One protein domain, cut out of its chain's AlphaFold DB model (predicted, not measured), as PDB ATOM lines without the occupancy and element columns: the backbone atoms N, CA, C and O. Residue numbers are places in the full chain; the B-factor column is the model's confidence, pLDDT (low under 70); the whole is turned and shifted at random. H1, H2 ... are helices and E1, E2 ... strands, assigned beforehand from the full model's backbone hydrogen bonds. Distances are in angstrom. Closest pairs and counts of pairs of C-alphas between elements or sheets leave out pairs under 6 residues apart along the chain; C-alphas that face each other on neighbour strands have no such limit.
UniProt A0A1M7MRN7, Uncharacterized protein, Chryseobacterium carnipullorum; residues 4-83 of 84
ATOM      1  N   GLN A   4     134.549 141.407 131.491       81.62
ATOM      2  CA  GLN A   4     134.455 142.546 132.403       81.62
ATOM      3  C   GLN A   4     135.267 142.318 133.683       81.62
ATOM      4  O   GLN A   4     136.054 143.178 134.057       81.62
ATOM      5  N   GLU A   5     135.157 141.137 134.300       85.69
ATOM      6  CA  GLU A   5     135.948 140.791 135.491       85.69
ATOM      7  C   GLU A   5     137.457 140.830 135.209       85.69
ATOM      8  O   GLU A   5     138.225 141.315 136.035       85.69
ATOM      9  N   ALA A   6     137.880 140.378 134.023       83.50
ATOM     10  CA  ALA A   6     139.276 140.454 133.600       83.50
ATOM     11  C   ALA A   6     139.763 141.907 133.527       83.50
ATOM     12  O   ALA A   6     140.811 142.238 134.078       83.50
ATOM     13  N   LYS A   7     138.987 142.787 132.877       84.56
ATOM     14  CA  LYS A   7     139.308 144.218 132.778       84.56
ATOM     15  C   LYS A   7     139.403 144.868 134.154       84.56
ATOM     16  O   LYS A   7     140.368 145.579 134.413       84.56
ATOM     17  N   ASP A   8     138.443 144.595 135.031       87.75
ATOM     18  CA  ASP A   8     138.412 145.163 136.379       87.75
ATOM     19  C   ASP A   8     139.618 144.705 137.210       87.75
ATOM     20  O   ASP A   8     140.223 145.510 137.919       87.75
ATOM     21  N   LEU A   9     139.999 143.428 137.095       88.81
ATOM     22  CA  LEU A   9     141.179 142.874 137.752       88.81
ATOM     23  C   LEU A   9     142.462 143.569 137.281       88.81
ATOM     24  O   LEU A   9     143.269 143.993 138.105       88.81
ATOM     25  N   ILE A  10     142.631 143.734 135.967       87.50
ATOM     26  CA  ILE A  10     143.810 144.397 135.402       87.50
ATOM     27  C   ILE A  10     143.870 145.870 135.833       87.50
ATOM     28  O   ILE A  10     144.936 146.337 136.234       87.50
ATOM     29  N   SER A  11     142.743 146.590 135.790       87.50
ATOM     30  CA  SER A  11     142.659 147.981 136.256       87.50
ATOM     31  C   SER A  11     143.088 148.108 137.714       87.50
ATOM     32  O   SER A  11     143.945 148.929 138.039       87.50
ATOM     33  N   LYS A  12     142.541 147.261 138.596       89.88
ATOM     34  CA  LYS A  12     142.912 147.245 140.017       89.88
ATOM     35  C   LYS A  12     144.391 146.931 140.206       89.88
ATOM     36  O   LYS A  12     145.053 147.585 141.006       89.88
ATOM     37  N   TRP A  13     144.919 145.967 139.457       90.88
ATOM     38  CA  TRP A  13     146.320 145.571 139.551       90.88
ATOM     39  C   TRP A  13     147.267 146.692 139.112       90.88
ATOM     40  O   TRP A  13     148.224 146.994 139.819       90.88
ATOM     41  N   ILE A  14     146.982 147.374 137.998       89.19
ATOM     42  CA  ILE A  14     147.779 148.529 137.556       89.19
ATOM     43  C   ILE A  14     147.737 149.651 138.592       89.19
ATOM     44  O   ILE A  14     148.788 150.184 138.949       89.19
ATOM     45  N   GLN A  15     146.552 149.954 139.124       88.50
ATOM     46  CA  GLN A  15     146.377 150.952 140.172       88.50
ATOM     47  C   GLN A  15     147.214 150.633 141.419       88.50
ATOM     48  O   GLN A  15     147.938 151.492 141.922       88.50
ATOM     49  N   PHE A  16     147.153 149.386 141.887       90.31
ATOM     50  CA  PHE A  16     147.932 148.896 143.021       90.31
ATOM     51  C   PHE A  16     149.439 149.043 142.783       90.31
ATOM     52  O   PHE A  16     150.137 149.628 143.604       90.31
ATOM     53  N   ARG A  17     149.942 148.593 141.625       89.25
ATOM     54  CA  ARG A  17     151.376 148.656 141.290       89.25
ATOM     55  C   ARG A  17     151.898 150.080 141.154       89.25
ATOM     56  O   ARG A  17     153.043 150.339 141.513       89.25
ATOM     57  N   MET A  18     151.095 150.992 140.616       87.75
ATOM     58  CA  MET A  18     151.489 152.396 140.526       87.75
ATOM     59  C   MET A  18     151.530 153.049 141.910       87.75
ATOM     60  O   MET A  18     152.479 153.779 142.193       87.75
ATOM     61  N   ASN A  19     150.572 152.735 142.787       87.69
ATOM     62  CA  ASN A  19     150.561 153.252 144.155       87.69
ATOM     63  C   ASN A  19     151.732 152.716 144.993       87.69
ATOM     64  O   ASN A  19     152.359 153.492 145.705       87.69
ATOM     65  N   ASP A  20     152.058 151.426 144.856       88.19
ATOM     66  CA  ASP A  20     153.197 150.767 145.516       88.19
ATOM     67  C   ASP A  20     154.537 151.433 145.161       88.19
ATOM     68  O   ASP A  20     155.366 151.711 146.022       88.19
ATOM     69  N   ILE A  21     154.737 151.772 143.885       85.19
ATOM     70  CA  ILE A  21     156.006 152.337 143.401       85.19
ATOM     71  C   ILE A  21     156.135 153.832 143.701       85.19
ATOM     72  O   ILE A  21     157.238 154.323 143.946       85.19
ATOM     73  N   HIS A  22     155.030 154.573 143.642       83.50
ATOM     74  CA  HIS A  22     155.031 156.020 143.859       83.50
ATOM     75  C   HIS A  22     154.721 156.431 145.302       83.50
ATOM     76  O   HIS A  22     154.695 157.641 145.570       83.50
ATOM     77  N   ASP A  23     154.505 155.448 146.182       81.06
ATOM     78  CA  ASP A  23     154.158 155.589 147.602       81.06
ATOM     79  C   ASP A  23     153.048 156.631 147.828       81.06
ATOM     80  O   ASP A  23     153.117 157.506 148.692       81.06
ATOM     81  N   ARG A  24     152.046 156.622 146.939       81.50
ATOM     82  CA  ARG A  24     150.925 157.569 146.948       81.50
ATOM     83  C   ARG A  24     149.717 156.992 146.233       81.50
ATOM     84  O   ARG A  24     149.861 156.195 145.314       81.50
ATOM     85  N   GLU A  25     148.534 157.470 146.593       84.19
ATOM     86  CA  GLU A  25     147.320 157.181 145.837       84.19
ATOM     87  C   GLU A  25     147.321 157.969 144.519       84.19
ATOM     88  O   GLU A  25     147.408 159.199 144.506       84.19
ATOM     89  N   ILE A  26     147.278 157.253 143.399       80.25
ATOM     90  CA  ILE A  26     147.147 157.807 142.053       80.25
ATOM     91  C   ILE A  26     145.706 157.572 141.609       80.25
ATOM     92  O   ILE A  26     145.212 156.464 141.744       80.25
ATOM     93  N   ASP A  27     145.025 158.570 141.057       77.56
ATOM     94  CA  ASP A  27     143.739 158.336 140.393       77.56
ATOM     95  C   ASP A  27     143.977 158.194 138.893       77.56
ATOM     96  O   ASP A  27     144.316 159.158 138.206       77.56
ATOM     97  N   LEU A  28     143.858 156.969 138.390       77.50
ATOM     98  CA  LEU A  28     143.978 156.696 136.963       77.50
ATOM     99  C   LEU A  28     142.607 156.678 136.260       77.50
ATOM    100  O   LEU A  28     142.535 156.390 135.063       77.50
ATOM    101  N   ASN A  29     141.505 156.951 136.968       75.56
ATOM    102  CA  ASN A  29     140.165 156.867 136.401       75.56
ATOM    103  C   ASN A  29     140.012 157.795 135.183       75.56
ATOM    104  O   ASN A  29     140.413 158.956 135.199       75.56
ATOM    105  N   GLY A  30     139.479 157.260 134.084       72.69
ATOM    106  CA  GLY A  30     139.338 157.980 132.814       72.69
ATOM    107  C   GLY A  30     140.639 158.224 132.033       72.69
ATOM    108  O   GLY A  30     140.565 158.607 130.868       72.69
ATOM    109  N   SER A  31     141.818 157.953 132.603       78.25
ATOM    110  CA  SER A  31     143.103 158.158 131.909       78.25
ATOM    111  C   SER A  31     143.429 157.030 130.924       78.25
ATOM    112  O   SER A  31     144.213 157.217 129.997       78.25
ATOM    113  N   TYR A  32     142.825 155.853 131.096       77.94
ATOM    114  CA  TYR A  32     143.109 154.643 130.328       77.94
ATOM    115  C   TYR A  32     141.912 153.680 130.319       77.94
ATOM    116  O   TYR A  32     141.089 153.675 131.230       77.94
ATOM    117  N   GLU A  33     141.814 152.852 129.279       81.06
ATOM    118  CA  GLU A  33     140.814 151.793 129.127       81.06
ATOM    119  C   GLU A  33     141.458 150.505 128.628       81.06
ATOM    120  O   GLU A  33     142.272 150.493 127.699       81.06
ATOM    121  N   PHE A  34     141.011 149.399 129.216       79.12
ATOM    122  CA  PHE A  34     141.316 148.055 128.757       79.12
ATOM    123  C   PHE A  34     140.250 147.549 127.796       79.12
ATOM    124  O   PHE A  34     139.048 147.555 128.086       79.12
ATOM    125  N   TYR A  35     140.693 147.004 126.673       79.75
ATOM    126  CA  TYR A  35     139.844 146.265 125.757       79.75
ATOM    127  C   TYR A  35     140.542 144.982 125.323       79.75
ATOM    128  O   TYR A  35     141.759 144.931 125.206       79.75
ATOM    129  N   ILE A  36     139.761 143.922 125.147       71.94
ATOM    130  CA  ILE A  36     140.266 142.636 124.672       71.94
ATOM    131  C   ILE A  36     139.967 142.581 123.179       71.94
ATOM    132  O   ILE A  36     138.815 142.760 122.781       71.94
ATOM    133  N   GLU A  37     140.997 142.375 122.367       77.19
ATOM    134  CA  GLU A  37     140.891 142.235 120.918       77.19
ATOM    135  C   GLU A  37     141.535 140.904 120.517       77.19
ATOM    136  O   GLU A  37     142.754 140.748 120.567       77.19
ATOM    137  N   GLY A  38     140.703 139.921 120.163       76.56
ATOM    138  CA  GLY A  38     141.160 138.542 119.975       76.56
ATOM    139  C   GLY A  38     141.679 137.945 121.287       76.56
ATOM    140  O   GLY A  38     140.994 138.013 122.305       76.56
ATOM    141  N   ASP A  39     142.890 137.388 121.249       72.00
ATOM    142  CA  ASP A  39     143.585 136.834 122.419       72.00
ATOM    143  C   ASP A  39     144.444 137.876 123.163       72.00
ATOM    144  O   ASP A  39     145.034 137.573 124.202       72.00
ATOM    145  N   ASP A  40     144.523 139.109 122.646       71.56
ATOM    146  CA  ASP A  40     145.356 140.166 123.208       71.56
ATOM    147  C   ASP A  40     144.548 141.124 124.083       71.56
ATOM    148  O   ASP A  40     143.521 141.683 123.678       71.56
ATOM    149  N   LEU A  41     145.100 141.441 125.252       71.75
ATOM    150  CA  LEU A  41     144.701 142.631 125.981       71.75
ATOM    151  C   LEU A  41     145.332 143.871 125.331       71.75
ATOM    152  O   LEU A  41     146.545 143.975 125.127       71.75
ATOM    153  N   LYS A  42     144.508 144.864 125.031       77.25
ATOM    154  CA  LYS A  42     144.941 146.179 124.582       77.25
ATOM    155  C   LYS A  42     144.583 147.215 125.643       77.25
ATOM    156  O   LYS A  42     143.560 147.132 126.318       77.25
ATOM    157  N   VAL A  43     145.451 148.212 125.769       74.88
ATOM    158  CA  VAL A  43     145.268 149.351 126.675       74.88
ATOM    159  C   VAL A  43     145.320 150.617 125.838       74.88
ATOM    160  O   VAL A  43     146.336 150.866 125.171       74.88
ATOM    161  N   ARG A  44     144.243 151.396 125.855       77.81
ATOM    162  CA  ARG A  44     144.189 152.747 125.294       77.81
ATOM    163  C   ARG A  44     144.415 153.732 126.428       77.81
ATOM    164  O   ARG A  44     143.748 153.623 127.444       77.81
ATOM    165  N   VAL A  45     145.347 154.661 126.264       73.38
ATOM    166  CA  VAL A  45     145.539 155.780 127.194       73.38
ATOM    167  C   VAL A  45     144.892 156.992 126.529       73.38
ATOM    168  O   VAL A  45     145.131 157.225 125.344       73.38
ATOM    169  N   PHE A  46     143.969 157.660 127.219       70.00
ATOM    170  CA  PHE A  46     143.174 158.752 126.649       70.00
ATOM    171  C   PHE A  46     143.765 160.124 126.936       70.00
ATOM    172  O   PHE A  46     143.562 161.034 126.135       70.00
ATOM    173  N   ASP A  47     144.465 160.274 128.059       65.44
ATOM    174  CA  ASP A  47     144.885 161.585 128.536       65.44
ATOM    175  C   ASP A  47     146.290 161.550 129.144       65.44
ATOM    176  O   ASP A  47     146.489 161.641 130.357       65.44
ATOM    177  N   ASP A  48     147.287 161.439 128.263       60.84
ATOM    178  CA  ASP A  48     148.703 161.514 128.638       60.84
ATOM    179  C   ASP A  48     149.078 162.880 129.257       60.84
ATOM    180  O   ASP A  48     150.158 163.035 129.812       60.84
ATOM    181  N   SER A  49     148.203 163.889 129.192       59.09
ATOM    182  CA  SER A  49     148.519 165.249 129.650       59.09
ATOM    183  C   SER A  49     148.349 165.439 131.162       59.09
ATOM    184  O   SER A  49     148.948 166.351 131.728       59.09
ATOM    185  N   ASN A  50     147.540 164.597 131.818       66.81
ATOM    186  CA  ASN A  50     147.209 164.725 133.244       66.81
ATOM    187  C   ASN A  50     148.073 163.847 134.161       66.81
ATOM    188  O   ASN A  50     148.097 164.052 135.377       66.81
ATOM    189  N   LEU A  51     148.816 162.892 133.598       74.69
ATOM    190  CA  LEU A  51     149.727 162.047 134.359       74.69
ATOM    191  C   LEU A  51     151.153 162.614 134.308       74.69
ATOM    192  O   LEU A  51     151.665 162.898 133.227       74.69
ATOM    193  N   PRO A  52     151.840 162.748 135.457       80.75
ATOM    194  CA  PRO A  52     153.261 163.069 135.475       80.75
ATOM    195  C   PRO A  52     154.071 162.102 134.599       80.75
ATOM    196  O   PRO A  52     153.786 160.905 134.575       80.75
ATOM    197  N   GLU A  53     155.133 162.589 133.952       81.69
ATOM    198  CA  GLU A  53     155.969 161.801 133.023       81.69
ATOM    199  C   GLU A  53     156.441 160.459 133.622       81.69
ATOM    200  O   GLU A  53     156.397 159.416 132.965       81.69
ATOM    201  N   GLY A  54     156.804 160.451 134.910       81.56
ATOM    202  CA  GLY A  54     157.182 159.227 135.622       81.56
ATOM    203  C   GLY A  54     156.049 158.195 135.726       81.56
ATOM    204  O   GLY A  54     156.297 156.998 135.600       81.56
ATOM    205  N   HIS A  55     154.804 158.646 135.894       83.94
ATOM    206  CA  HIS A  55     153.628 157.777 135.978       83.94
ATOM    207  C   HIS A  55     153.278 157.194 134.603       83.94
ATOM    208  O   HIS A  55     152.971 156.008 134.502       83.94
ATOM    209  N   LEU A  56     153.395 157.995 133.538       83.38
ATOM    210  CA  LEU A  56     153.199 157.536 132.157       83.38
ATOM    211  C   LEU A  56     154.201 156.453 131.775       83.38
ATOM    212  O   LEU A  56     153.819 155.384 131.297       83.38
ATOM    213  N   SER A  57     155.486 156.692 132.045       85.69
ATOM    214  CA  SER A  57     156.538 155.706 131.789       85.69
ATOM    215  C   SER A  57     156.268 154.390 132.530       85.69
ATOM    216  O   SER A  57     156.461 153.299 131.975       85.69
ATOM    217  N   MET A  58     155.773 154.468 133.769       86.75
ATOM    218  CA  MET A  58     155.400 153.285 134.544       86.75
ATOM    219  C   MET A  58     154.187 152.561 133.943       86.75
ATOM    220  O   MET A  58     154.232 151.342 133.766       86.75
ATOM    221  N   LEU A  59     153.136 153.289 133.560       85.12
ATOM    222  CA  LEU A  59     151.944 152.730 132.918       85.12
ATOM    223  C   LEU A  59     152.301 151.991 131.620       85.12
ATOM    224  O   LEU A  59     151.862 150.859 131.406       85.12
ATOM    225  N   HIS A  60     153.155 152.581 130.780       84.56
ATOM    226  CA  HIS A  60     153.664 151.933 129.569       84.56
ATOM    227  C   HIS A  60     154.439 150.650 129.880       84.56
ATOM    228  O   HIS A  60     154.272 149.646 129.184       84.56
ATOM    229  N   THR A  61     155.246 150.660 130.941       87.62
ATOM    230  CA  THR A  61     155.996 149.481 131.393       87.62
ATOM    231  C   THR A  61     155.057 148.370 131.861       87.62
ATOM    232  O   THR A  61     155.219 147.222 131.448       87.62
ATOM    233  N   LEU A  62     154.035 148.692 132.663       87.06
ATOM    234  CA  LEU A  62     153.029 147.733 133.133       87.06
ATOM    235  C   LEU A  62     152.206 147.157 131.976       87.06
ATOM    236  O   LEU A  62     152.026 145.943 131.896       87.06
ATOM    237  N   LYS A  63     151.781 148.004 131.032       83.81
ATOM    238  CA  LYS A  63     151.122 147.579 129.790       83.81
ATOM    239  C   LYS A  63     151.985 146.584 129.019       83.81
ATOM    240  O   LYS A  63     151.500 145.531 128.608       83.81
ATOM    241  N   ARG A  64     153.267 146.912 128.822       84.38
ATOM    242  CA  ARG A  64     154.207 146.043 128.110       84.38
ATOM    243  C   ARG A  64     154.360 144.707 128.829       84.38
ATOM    244  O   ARG A  64     154.312 143.669 128.190       84.38
ATOM    245  N   ARG A  65     154.435 144.729 130.157       84.50
ATOM    246  CA  ARG A  65     154.463 143.541 131.015       84.50
ATOM    247  C   ARG A  65     153.281 142.610 130.810       84.50
ATOM    248  O   ARG A  65     153.470 141.411 130.644       84.50
ATOM    249  N   ILE A  66     152.071 143.151 130.810       82.38
ATOM    250  CA  ILE A  66     150.863 142.341 130.642       82.38
ATOM    251  C   ILE A  66     150.861 141.666 129.263       82.38
ATOM    252  O   ILE A  66     150.576 140.475 129.167       82.38
ATOM    253  N   ASN A  67     151.259 142.402 128.222       76.50
ATOM    254  CA  ASN A  67     151.214 141.918 126.842       76.50
ATOM    255  C   ASN A  67     152.391 140.997 126.470       76.50
ATOM    256  O   ASN A  67     152.191 139.997 125.787       76.50
ATOM    257  N   GLU A  68     153.612 141.317 126.904       79.69
ATOM    258  CA  GLU A  68     154.836 140.585 126.544       79.69
ATOM    259  C   GLU A  68     155.200 139.503 127.564       79.69
ATOM    260  O   GLU A  68     155.493 138.373 127.181       79.69
ATOM    261  N   GLU A  69     155.171 139.824 128.865       70.38
ATOM    262  CA  GLU A  69     155.526 138.869 129.927       70.38
ATOM    263  C   GLU A  69     154.367 137.913 130.265       70.38
ATOM    264  O   GLU A  69     154.537 137.023 131.097       70.38
ATOM    265  N   LYS A  70     153.201 138.070 129.613       73.19
ATOM    266  CA  LYS A  70     151.996 137.241 129.799       73.19
ATOM    267  C   LYS A  70     151.656 137.041 131.277       73.19
ATOM    268  O   LYS A  70     151.463 135.915 131.740       73.19
ATOM    269  N   VAL A  71     151.608 138.141 132.028       83.69
ATOM    270  CA  VAL A  71     151.195 138.110 133.435       83.69
ATOM    271  C   VAL A  71     149.816 137.453 133.521       83.69
ATOM    272  O   VAL A  71     148.858 137.930 132.915       83.69
ATOM    273  N   SER A  72     149.723 136.338 134.250       86.81
ATOM    274  CA  SER A  72     148.465 135.615 134.404       86.81
ATOM    275  C   SER A  72     147.510 136.375 135.323       86.81
ATOM    276  O   SER A  72     147.931 137.051 136.264       86.81
ATOM    277  N   TYR A  73     146.209 136.204 135.095       86.31
ATOM    278  CA  TYR A  73     145.179 136.748 135.980       86.31
ATOM    279  C   TYR A  73     145.325 136.241 137.421       86.31
ATOM    280  O   TYR A  73     145.159 137.010 138.358       86.31
ATOM    281  N   GLU A  74     145.729 134.982 137.606       88.62
ATOM    282  CA  GLU A  74     146.011 134.412 138.931       88.62
ATOM    283  C   GLU A  74     147.127 135.170 139.661       88.62
ATOM    284  O   GLU A  74     147.023 135.436 140.854       88.62
ATOM    285  N   LYS A  75     148.187 135.573 138.949       89.19
ATOM    286  CA  LYS A  75     149.257 136.375 139.545       89.19
ATOM    287  C   LYS A  75     148.763 137.763 139.950       89.19
ATOM    288  O   LYS A  75     149.115 138.226 141.029       89.19
ATOM    289  N   MET A  76     147.954 138.411 139.109       90.94
ATOM    290  CA  MET A  76     147.373 139.720 139.434       90.94
ATOM    291  C   MET A  76     146.494 139.643 140.684       90.94
ATOM    292  O   MET A  76     146.619 140.481 141.572       90.94
ATOM    293  N   ASP A  77     145.642 138.619 140.761       91.00
ATOM    294  CA  ASP A  77     144.740 138.401 141.892       91.00
ATOM    295  C   ASP A  77     145.508 138.083 143.184       91.00
ATOM    296  O   ASP A  77     145.235 138.677 144.225       91.00
ATOM    297  N   ASN A  78     146.548 137.246 143.101       90.88
ATOM    298  CA  ASN A  78     147.430 136.958 144.232       90.88
ATOM    299  C   ASN A  78     148.194 138.195 144.723       90.88
ATOM    300  O   ASN A  78     148.370 138.342 145.925       90.88
ATOM    301  N   GLU A  79     148.656 139.087 143.843       90.44
ATOM    302  CA  GLU A  79     149.330 140.321 144.277       90.44
ATOM    303  C   GLU A  79     148.346 141.288 144.964       90.44
ATOM    304  O   GLU A  79     148.685 141.886 145.982       90.44
ATOM    305  N   LEU A  80     147.115 141.396 144.456       90.12
ATOM    306  CA  LEU A  80     146.079 142.264 145.028       90.12
ATOM    307  C   LEU A  80     145.535 141.762 146.372       90.12
ATOM    308  O   LEU A  80     145.346 142.553 147.292       90.12
ATOM    309  N   ASN A  81     145.259 140.461 146.482       86.19
ATOM    310  CA  ASN A  81     144.635 139.859 147.666       86.19
ATOM    311  C   ASN A  81     145.656 139.279 148.653       86.19
ATOM    312  O   ASN A  81     145.339 139.077 149.823       86.19
ATOM    313  N   GLY A  82     146.869 138.983 148.189       71.12
ATOM    314  CA  GLY A  82     147.950 138.383 148.970       71.12
ATOM    315  C   GLY A  82     148.905 139.398 149.587       71.12
ATOM    316  O   GLY A  82     149.998 139.008 149.991       71.12
ATOM    317  N   THR A  83     148.522 140.677 149.663       52.31
ATOM    318  CA  THR A  83     149.287 141.670 150.427       52.31
ATOM    319  C   THR A  83     149.229 141.304 151.918       52.31
ATOM    320  O   THR A  83     148.225 141.539 152.592       52.31
TER     321      THR A  83
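AT A GLANCE: This is residues 4 to 83 of the 84 residues of an uncharacterized protein of Chryseobacterium carnipullorum (UniProt A0A1M7MRN7). A two-stranded hairpin, E1 and E2, stands like a narrow wall beside two helices that cross steeply, H1 near E1 and H2 near E2. H1 is in the middle of the model, and the short last helix, H3, packs on H1 but not on H2 or the strands. The printed part has 80 residues with three named helices and two named strands, in the order H1, E1, E2, H2, H3, and the sheet, E1 - E2, is antiparallel. The class is mixed, helices and strands. The whole is compact, with a radius of gyration of the C-alphas of 12.1 A, and its C-alphas span 30 by 30 by 21 A.

IN THESE COORDINATES: Strand E1, residues 32 to 37, measures 15.7 A from first to last C-alpha and begins at C-alpha 32, (143.109, 154.643, 130.328). Strand E2, residues 40 to 45, measures 16.1 A. Helix H1, residues 4 to 22, is the longest helix, 27.1 A from C-alpha 4 at (134.455, 142.546, 132.403) to C-alpha 22. Helix H2, residues 53 to 68, measures 22.2 A. Helix H3, residues 73 to 81, measures 12.1 A and ends at C-alpha 81, (144.635, 139.859, 147.666).

HOW THE PARTS SIT: E1 and E2 form a hairpin, antiparallel with 155 degrees between their directions. N 35 and O 42 are 2.9 A apart and N 44 and O 33 are 2.8 A apart, both within hydrogen-bond range. H1 comes nearest to E1 at the C-alphas of Lys 7 and Phe 34, 5.9 A apart, while H1 and E2 are apart. H2 comes nearest to E2 at the C-alphas of Leu 41 and Asn 67, 6.6 A apart, while E1 and H2 are apart. H1, with residues 14 to 18 alone, touches residues 55 to 62 of H2; they run opposite ways at a steep tilt of 45 degrees, and their closest C-alphas, those of Ile 14 and Leu 62, are 6.9 A apart. H1 and H3 touch and run the same way at a steep tilt of 53 degrees, with the C-alphas of Trp 13 and Met 76 closest at 5.9 A. H3 is apart from H2, E1 and E2. In H1, H2 and H3 every O i to N i+4 pair is within hydrogen-bond range.

THE WHOLE: The two C-alphas farthest apart are those of Asp 23 and Gly 38, 35.0 A. The printed part runs from residue 4 to residue 83 and has no cut. The links E1 to E2 and H2 to H3 are tight, those from H1 to E1 and from E2 to H2 are short, and no link is long. The mean pLDDT of the printed part is 81.1; residues 47 to 50 and residue 83 are under 70.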